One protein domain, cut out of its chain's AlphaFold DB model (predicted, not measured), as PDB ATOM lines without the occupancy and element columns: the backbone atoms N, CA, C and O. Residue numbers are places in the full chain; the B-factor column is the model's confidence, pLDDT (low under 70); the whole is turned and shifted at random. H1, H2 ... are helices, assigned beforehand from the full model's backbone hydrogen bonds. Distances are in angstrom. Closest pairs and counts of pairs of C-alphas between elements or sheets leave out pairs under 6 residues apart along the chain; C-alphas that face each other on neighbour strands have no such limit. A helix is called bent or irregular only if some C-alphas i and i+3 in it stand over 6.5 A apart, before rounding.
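What this domain is: This is residues 246 to 273 and 338 to 367 of the 367 residues of an uncharacterized protein of Phycisphaerae bacterium RAS1 (UniProt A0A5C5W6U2). Three helices, H1, H2 and H3, make a small up-and-down bundle, their centres in a triangle, and a fourth helix, H4, packs on H2 on the side away from H1. The contacts run in a zigzag from H1 to H3, from H3 to H2 and from H2 to H4, and the longest axis goes across the helices from H1 to H4; the link of residues 349 to 355 folds back between the end of H3 and the beginning of H4. The printed part has 58 residues, with four named helices in the order H1, H2, H3, H4 and no named strand. The class is all helix, with 44 of the 58 printed residues in the named helices. The whole is compact, with a radius of gyration of the C-alphas of 10.2 A, and spans 29 by 21 by 15 A.

How they stand to each other: H1, residues 246 to 258, H2, residues 262 to 271, and H3, residues 338 to 348, form a bundle that is up and down, each helix running against the one before it in the chain. H1 and H2 are close but not clearly touching, with the C-alphas of Ala 253 and Leu 268 the closest at 7.0 A. They run opposite ways at a shallow tilt of 21 degrees. H1 and H3 touch, with 17 pairs of C-alphas within 8 A, the closest being those of Ala 257 and Ala 343 at 5.1 A. They run the same way at a shallow tilt of 18 degrees. H2 and H3 touch, with the C-alphas of Lys 262 and Leu 347 the closest at 6.0 A. They run opposite ways at a shallow tilt of 30 degrees. H4, residues 356 to 365, touches H2, with 6 pairs of C-alphas within 8 A, the closest being those of Ile 269 and Val 356 at 6.2 A. These two run opposite ways at a shallow tilt of 30 degrees. H4 is apart from H1 and from H3. In H1, H3 and H4 every backbone O of residue i is within hydrogen-bond range of the N of residue i+4, while in H2 this holds for 4 of 6 pairs.

Where its parts are: H1 begins with C-alpha 246 at (577.867, 570.242, 476.157), ends with C-alpha 258 at (588.437, 555.961, 480.426) and is 18.3 A long from first to last C-alpha; with 13 residues it is the longest helix. H2, from Lys 262 to Val 271, measures 15.2 A. It is irregular, with C-alphas 263 and 266 standing 7.1 A apart, against about 5 A in a regular helix. H3, from Thr 338 to Thr 348, measures 15.4 A and begins with C-alpha 338 at (587.391, 568.841, 471.653). H4, from Val 356 to Glu 365, measures 14.5 A and ends with C-alpha 365 at (586.638, 550.360, 456.378).

The domain as a whole: The two C-alphas farthest apart are those of Gly 247 and Glu 365, 31.0 A, and the first and last printed C-alphas, those of Asp 246 and Arg 367, are 28.8 A apart. Residues 274 to 337 are not printed, and C-alphas 273 and 338 stand 9.3 A apart across this cut, which falls in the link from H2 to H3. Of the links that are printed whole, H1 to H2 is tight, with 3 residues, and H3 to H4 is short, with 7 residues. Arg 367 is the chain's last residue. The mean pLDDT of the printed part is 94.5, and residue 367 is the one printed residue under 70.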
ATOM      1  N   ASP A 246     576.561 570.551 476.774       85.12
ATOM      2  CA  ASP A 246     577.867 570.242 476.157       85.12
ATOM      3  C   ASP A 246     578.910 569.759 477.179       85.12
ATOM      4  O   ASP A 246     579.703 568.876 476.874       85.12
ATOM      5  N   GLY A 247     578.859 570.259 478.419       88.56
ATOM      6  CA  GLY A 247     579.737 569.788 479.493       88.56
ATOM      7  C   GLY A 247     579.480 568.338 479.922       88.56
ATOM      8  O   GLY A 247     580.414 567.680 480.379       88.56
ATOM      9  N   VAL A 248     578.248 567.839 479.779       91.19
ATOM     10  CA  VAL A 248     577.910 566.429 480.043       91.19
ATOM     11  C   VAL A 248     578.370 565.567 478.874       91.19
ATOM     12  O   VAL A 248     578.993 564.542 479.106       91.19
ATOM     13  N   VAL A 249     578.157 566.015 477.632       92.31
ATOM     14  CA  VAL A 249     578.644 565.319 476.426       92.31
ATOM     15  C   VAL A 249     580.170 565.193 476.441       92.31
ATOM     16  O   VAL A 249     580.705 564.114 476.204       92.31
ATOM     17  N   ALA A 250     580.874 566.274 476.785       92.19
ATOM     18  CA  ALA A 250     582.328 566.286 476.916       92.19
ATOM     19  C   ALA A 250     582.821 565.285 477.975       92.19
ATOM     20  O   ALA A 250     583.725 564.488 477.716       92.19
ATOM     21  N   ARG A 251     582.191 565.277 479.159       94.69
ATOM     22  CA  ARG A 251     582.512 564.310 480.220       94.69
ATOM     23  C   ARG A 251     582.183 562.886 479.795       94.69
ATOM     24  O   ARG A 251     583.017 562.015 479.985       94.69
ATOM     25  N   ALA A 252     581.032 562.645 479.178       96.38
ATOM     26  CA  ALA A 252     580.641 561.333 478.679       96.38
ATOM     27  C   ALA A 252     581.655 560.782 477.667       96.38
ATOM     28  O   ALA A 252     582.090 559.642 477.808       96.38
ATOM     29  N   ALA A 253     582.117 561.604 476.720       96.88
ATOM     30  CA  ALA A 253     583.163 561.219 475.778       96.88
ATOM     31  C   ALA A 253     584.476 560.850 476.483       96.88
ATOM     32  O   ALA A 253     585.036 559.781 476.238       96.88
ATOM     33  N   ARG A 254     584.920 561.681 477.434       95.94
ATOM     34  CA  ARG A 254     586.069 561.362 478.291       95.94
ATOM     35  C   ARG A 254     585.859 560.043 479.044       95.94
ATOM     36  O   ARG A 254     586.778 559.238 479.136       95.94
ATOM     37  N   GLY A 255     584.658 559.815 479.565       95.62
ATOM     38  CA  GLY A 255     584.282 558.598 480.281       95.62
ATOM     39  C   GLY A 255     584.395 557.351 479.416       95.62
ATOM     40  O   GLY A 255     584.924 556.348 479.879       95.62
ATOM     41  N   LEU A 256     583.966 557.427 478.154       96.56
ATOM     42  CA  LEU A 256     584.073 556.333 477.183       96.56
ATOM     43  C   LEU A 256     585.525 555.967 476.876       96.56
ATOM     44  O   LEU A 256     585.848 554.784 476.788       96.56
ATOM     45  N   ALA A 257     586.408 556.964 476.788       95.69
ATOM     46  CA  ALA A 257     587.843 556.725 476.673       95.69
ATOM     47  C   ALA A 257     588.420 556.061 477.936       95.69
ATOM     48  O   ALA A 257     589.202 555.123 477.832       95.69
ATOM     49  N   VAL A 258     587.999 556.506 479.125       94.94
ATOM     50  CA  VAL A 258     588.437 555.961 480.426       94.94
ATOM     51  C   VAL A 258     588.037 554.493 480.607       94.94
ATOM     52  O   VAL A 258     588.816 553.720 481.157       94.94
ATOM     53  N   VAL A 259     586.842 554.101 480.157       94.62
ATOM     54  CA  VAL A 259     586.376 552.701 480.218       94.62
ATOM     55  C   VAL A 259     586.785 551.872 478.995       94.62
ATOM     56  O   VAL A 259     586.422 550.702 478.917       94.62
ATOM     57  N   GLU A 260     587.547 552.455 478.064       94.88
ATOM     58  CA  GLU A 260     588.084 551.796 476.865       94.88
ATOM     59  C   GLU A 260     586.997 551.203 475.935       94.88
ATOM     60  O   GLU A 260     587.229 550.203 475.249       94.88
ATOM     61  N   ASP A 261     585.805 551.816 475.873       94.31
ATOM     62  CA  ASP A 261     584.687 551.290 475.073       94.31
ATOM     63  C   ASP A 261     584.813 551.639 473.580       94.31
ATOM     64  O   ASP A 261     584.313 552.656 473.092       94.31
ATOM     65  N   LYS A 262     585.439 550.735 472.822       93.19
ATOM     66  CA  LYS A 262     585.570 550.849 471.360       93.19
ATOM     67  C   LYS A 262     584.233 550.791 470.615       93.19
ATOM     68  O   LYS A 262     584.162 551.270 469.482       93.19
ATOM     69  N   ALA A 263     583.168 550.247 471.210       92.69
ATOM     70  CA  ALA A 263     581.856 550.218 470.561       92.69
ATOM     71  C   ALA A 263     581.240 551.621 470.439       92.69
ATOM     72  O   ALA A 263     580.379 551.840 469.587       92.69
ATOM     73  N   ALA A 264     581.704 552.578 471.247       95.75
ATOM     74  CA  ALA A 264     581.225 553.953 471.234       95.75
ATOM     75  C   ALA A 264     581.844 554.826 470.131       95.75
ATOM     76  O   ALA A 264     581.424 555.968 469.966       95.75
ATOM     77  N   VAL A 265     582.817 554.322 469.358       96.56
ATOM     78  CA  VAL A 265     583.483 555.099 468.296       96.56
ATOM     79  C   VAL A 265     582.467 555.673 467.305       96.56
ATOM     80  O   VAL A 265     582.526 556.861 467.007       96.56
ATOM     81  N   GLY A 266     581.484 554.884 466.861       95.62
ATOM     82  CA  GLY A 266     580.432 555.376 465.963       95.62
ATOM     83  C   GLY A 266     579.587 556.500 466.576       95.62
ATOM     84  O   GLY A 266     579.316 557.500 465.911       95.62
ATOM     85  N   ASP A 267     579.227 556.374 467.857       95.50
ATOM     86  CA  ASP A 267     578.438 557.387 468.570       95.50
ATOM     87  C   ASP A 267     579.240 558.689 468.748       95.50
ATOM     88  O   ASP A 267     578.720 559.784 468.539       95.50
ATOM     89  N   LEU A 268     580.537 558.579 469.067       96.88
ATOM     90  CA  LEU A 268     581.456 559.714 469.195       96.88
ATOM     91  C   LEU A 268     581.619 560.473 467.871       96.88
ATOM     92  O   LEU A 268     581.599 561.701 467.873       96.88
ATOM     93  N   ILE A 269     581.721 559.766 466.740       96.12
ATOM     94  CA  ILE A 269     581.774 560.391 465.407       96.12
ATOM     95  C   ILE A 269     580.503 561.211 465.155       96.12
ATOM     96  O   ILE A 269     580.585 562.357 464.714       96.12
ATOM     97  N   GLN A 270     579.332 560.662 465.492       94.25
ATOM     98  CA  GLN A 270     578.048 561.335 465.283       94.25
ATOM     99  C   GLN A 270     577.916 562.635 466.088       94.25
ATOM    100  O   GLN A 270     577.263 563.576 465.639       94.25
ATOM    101  N   VAL A 271     578.525 562.700 467.274       94.69
ATOM    102  CA  VAL A 271     578.451 563.873 468.157       94.69
ATOM    103  C   VAL A 271     579.690 564.770 468.091       94.69
ATOM    104  O   VAL A 271     579.762 565.742 468.843       94.69
ATOM    105  N   LEU A 272     580.652 564.495 467.205       94.69
ATOM    106  CA  LEU A 272     581.912 565.242 467.083       94.69
ATOM    107  C   LEU A 272     581.698 566.737 466.805       94.69
ATOM    108  O   LEU A 272     582.411 567.593 467.338       94.69
ATOM    109  N   THR A 273     580.678 567.052 466.009       91.81
ATOM    110  CA  THR A 273     580.226 568.419 465.744       91.81
ATOM    111  C   THR A 273     578.713 568.526 465.912       91.81
ATOM    112  O   THR A 273     577.983 567.538 465.831       91.81
ATOM    113  N   THR A 338     585.994 569.267 471.462       95.62
ATOM    114  CA  THR A 338     587.391 568.841 471.653       95.62
ATOM    115  C   THR A 338     587.512 567.540 472.444       95.62
ATOM    116  O   THR A 338     588.272 566.659 472.062       95.62
ATOM    117  N   GLU A 339     586.731 567.362 473.504       94.75
ATOM    118  CA  GLU A 339     586.780 566.164 474.345       94.75
ATOM    119  C   GLU A 339     586.290 564.913 473.607       94.75
ATOM    120  O   GLU A 339     586.767 563.812 473.873       94.75
ATOM    121  N   VAL A 340     585.381 565.081 472.642       97.12
ATOM    122  CA  VAL A 340     584.940 563.997 471.754       97.12
ATOM    123  C   VAL A 340     586.071 563.597 470.809       97.12
ATOM    124  O   VAL A 340     586.334 562.408 470.642       97.12
ATOM    125  N   LEU A 341     586.790 564.573 470.248       97.50
ATOM    126  CA  LEU A 341     587.967 564.313 469.419       97.50
ATOM    127  C   LEU A 341     589.076 563.601 470.206       97.50
ATOM    128  O   LEU A 341     589.645 562.623 469.724       97.50
ATOM    129  N   GLU A 342     589.373 564.051 471.425       97.69
ATOM    130  CA  GLU A 342     590.377 563.399 472.273       97.69
ATOM    131  C   GLU A 342     589.970 561.970 472.649       97.69
ATOM    132  O   GLU A 342     590.813 561.073 472.636       97.69
ATOM    133  N   ALA A 343     588.680 561.721 472.893       97.25
ATOM    134  CA  ALA A 343     588.175 560.369 473.118       97.25
ATOM    135  C   ALA A 343     588.335 559.471 471.880       97.25
ATOM    136  O   ALA A 343     588.786 558.332 472.004       97.25
ATOM    137  N   LEU A 344     588.037 559.984 470.679       97.94
ATOM    138  CA  LEU A 344     588.258 559.258 469.423       97.94
ATOM    139  C   LEU A 344     589.734 558.907 469.228       97.94
ATOM    140  O   LEU A 344     590.055 557.754 468.939       97.94
ATOM    141  N   LYS A 345     590.639 559.868 469.443       97.75
ATOM    142  CA  LYS A 345     592.089 559.642 469.362       97.75
ATOM    143  C   LYS A 345     592.545 558.576 470.355       97.75
ATOM    144  O   LYS A 345     593.291 557.678 469.976       97.75
ATOM    145  N   ALA A 346     592.069 558.641 471.598       96.81
ATOM    146  CA  ALA A 346     592.424 557.679 472.638       96.81
ATOM    147  C   ALA A 346     591.947 556.250 472.314       96.81
ATOM    148  O   ALA A 346     592.690 555.297 472.527       96.81
ATOM    149  N   LEU A 347     590.733 556.093 471.773       96.25
ATOM    150  CA  LEU A 347     590.149 554.777 471.484       96.25
ATOM    151  C   LEU A 347     590.668 554.142 470.184       96.25
ATOM    152  O   LEU A 347     590.723 552.915 470.081       96.25
ATOM    153  N   THR A 348     591.013 554.962 469.189       96.25
ATOM    154  CA  THR A 348     591.329 554.500 467.823       96.25
ATOM    155  C   THR A 348     592.802 554.638 467.442       96.25
ATOM    156  O   THR A 348     593.260 553.957 466.528       96.25
ATOM    157  N   GLY A 349     593.547 555.529 468.106       96.12
ATOM    158  CA  GLY A 349     594.903 555.919 467.715       96.12
ATOM    159  C   GLY A 349     594.978 556.776 466.443       96.12
ATOM    160  O   GLY A 349     596.079 557.105 466.009       96.12
ATOM    161  N   GLN A 350     593.840 557.141 465.842       95.94
ATOM    162  CA  GLN A 350     593.768 557.936 464.613       95.94
ATOM    163  C   GLN A 350     593.456 559.406 464.905       95.94
ATOM    164  O   GLN A 350     592.965 559.753 465.980       95.94
ATOM    165  N   ASN A 351     593.726 560.288 463.940       96.56
ATOM    166  CA  ASN A 351     593.388 561.703 464.046       96.56
ATOM    167  C   ASN A 351     592.997 562.291 462.686       96.56
ATOM    168  O   ASN A 351     593.860 562.597 461.867       96.56
ATOM    169  N   PHE A 352     591.699 562.517 462.496       96.44
ATOM    170  CA  PHE A 352     591.151 563.227 461.336       96.44
ATOM    171  C   PHE A 352     590.627 564.627 461.702       96.44
ATOM    172  O   PHE A 352     589.874 565.244 460.952       96.44
ATOM    173  N   GLY A 353     590.997 565.148 462.880       95.81
ATOM    174  CA  GLY A 353     590.451 566.399 463.400       95.81
ATOM    175  C   GLY A 353     588.927 566.335 463.547       95.81
ATOM    176  O   GLY A 353     588.376 565.316 463.958       95.81
ATOM    177  N   PHE A 354     588.245 567.427 463.197       95.81
ATOM    178  CA  PHE A 354     586.783 567.534 463.258       95.81
ATOM    179  C   PHE A 354     586.069 567.136 461.952       95.81
ATOM    180  O   PHE A 354     584.890 567.448 461.781       95.81
ATOM    181  N   ASP A 355     586.763 566.461 461.032       95.56
ATOM    182  CA  ASP A 355     586.181 565.972 459.781       95.56
ATOM    183  C   ASP A 355     585.365 564.692 460.029       95.56
ATOM    184  O   ASP A 355     585.893 563.579 460.105       95.56
ATOM    185  N   VAL A 356     584.050 564.866 460.175       94.44
ATOM    186  CA  VAL A 356     583.099 563.775 460.432       94.44
ATOM    187  C   VAL A 356     583.077 562.760 459.281       94.44
ATOM    188  O   VAL A 356     582.924 561.565 459.528       94.44
ATOM    189  N   GLU A 357     583.261 563.197 458.032       95.25
ATOM    190  CA  GLU A 357     583.214 562.319 456.858       95.25
ATOM    191  C   GLU A 357     584.471 561.453 456.748       95.25
ATOM    192  O   GLU A 357     584.386 560.269 456.417       95.25
ATOM    193  N   ALA A 358     585.646 562.015 457.046       96.19
ATOM    194  CA  ALA A 358     586.888 561.250 457.132       96.19
ATOM    195  C   ALA A 358     586.811 560.173 458.225       96.19
ATOM    196  O   ALA A 358     587.123 559.011 457.961       96.19
ATOM    197  N   TRP A 359     586.311 560.533 459.412       97.12
ATOM    198  CA  TRP A 359     586.067 559.577 460.492       97.12
ATOM    199  C   TRP A 359     585.078 558.474 460.092       97.12
ATOM    200  O   TRP A 359     585.330 557.300 460.364       97.12
ATOM    201  N   ALA A 360     583.966 558.826 459.440       94.81
ATOM    202  CA  ALA A 360     582.940 557.867 459.033       94.81
ATOM    203  C   ALA A 360     583.445 556.880 457.969       94.81
ATOM    204  O   ALA A 360     583.177 555.684 458.085       94.81
ATOM    205  N   ARG A 361     584.198 557.357 456.967       96.44
ATOM    206  CA  ARG A 361     584.821 556.499 455.943       96.44
ATOM    207  C   ARG A 361     585.788 555.504 456.569       96.44
ATOM    208  O   ARG A 361     585.637 554.305 456.365       96.44
ATOM    209  N   TRP A 362     586.703 555.996 457.404       96.44
ATOM    210  CA  TRP A 362     587.629 555.133 458.131       96.44
ATOM    211  C   TRP A 362     586.883 554.099 458.989       96.44
ATOM    212  O   TRP A 362     587.213 552.920 458.957       96.44
ATOM    213  N   TYR A 363     585.833 554.502 459.713       95.00
ATOM    214  CA  TYR A 363     585.073 553.584 460.566       95.00
ATOM    215  C   TYR A 363     584.335 552.493 459.774       95.00
ATOM    216  O   TYR A 363     584.201 551.374 460.265       95.00
ATOM    217  N   GLN A 364     583.879 552.790 458.552       93.62
ATOM    218  CA  GLN A 364     583.289 551.791 457.656       93.62
ATOM    219  C   GLN A 364     584.323 550.796 457.123       93.62
ATOM    220  O   GLN A 364     584.004 549.622 457.005       93.62
ATOM    221  N   GLU A 365     585.550 551.237 456.840       94.19
ATOM    222  CA  GLU A 365     586.638 550.360 456.378       94.19
ATOM    223  C   GLU A 365     587.135 549.391 457.465       94.19
ATOM    224  O   GLU A 365     587.700 548.346 457.150       94.19
ATOM    225  N   GLN A 366     586.946 549.732 458.743       86.56
ATOM    226  CA  GLN A 366     587.344 548.901 459.889       86.56
ATOM    227  C   GLN A 366     586.281 547.876 460.319       86.56
ATOM    228  O   GLN A 366     586.525 547.112 461.257       86.56
ATOM    229  N   ARG A 367     585.095 547.900 459.705       68.94
ATOM    230  CA  ARG A 367     583.939 547.075 460.072       68.94
ATOM    231  C   ARG A 367     583.748 545.937 459.086       68.94
ATOM    232  O   ARG A 367     583.391 544.838 459.565       68.94
TER     233      ARG A 367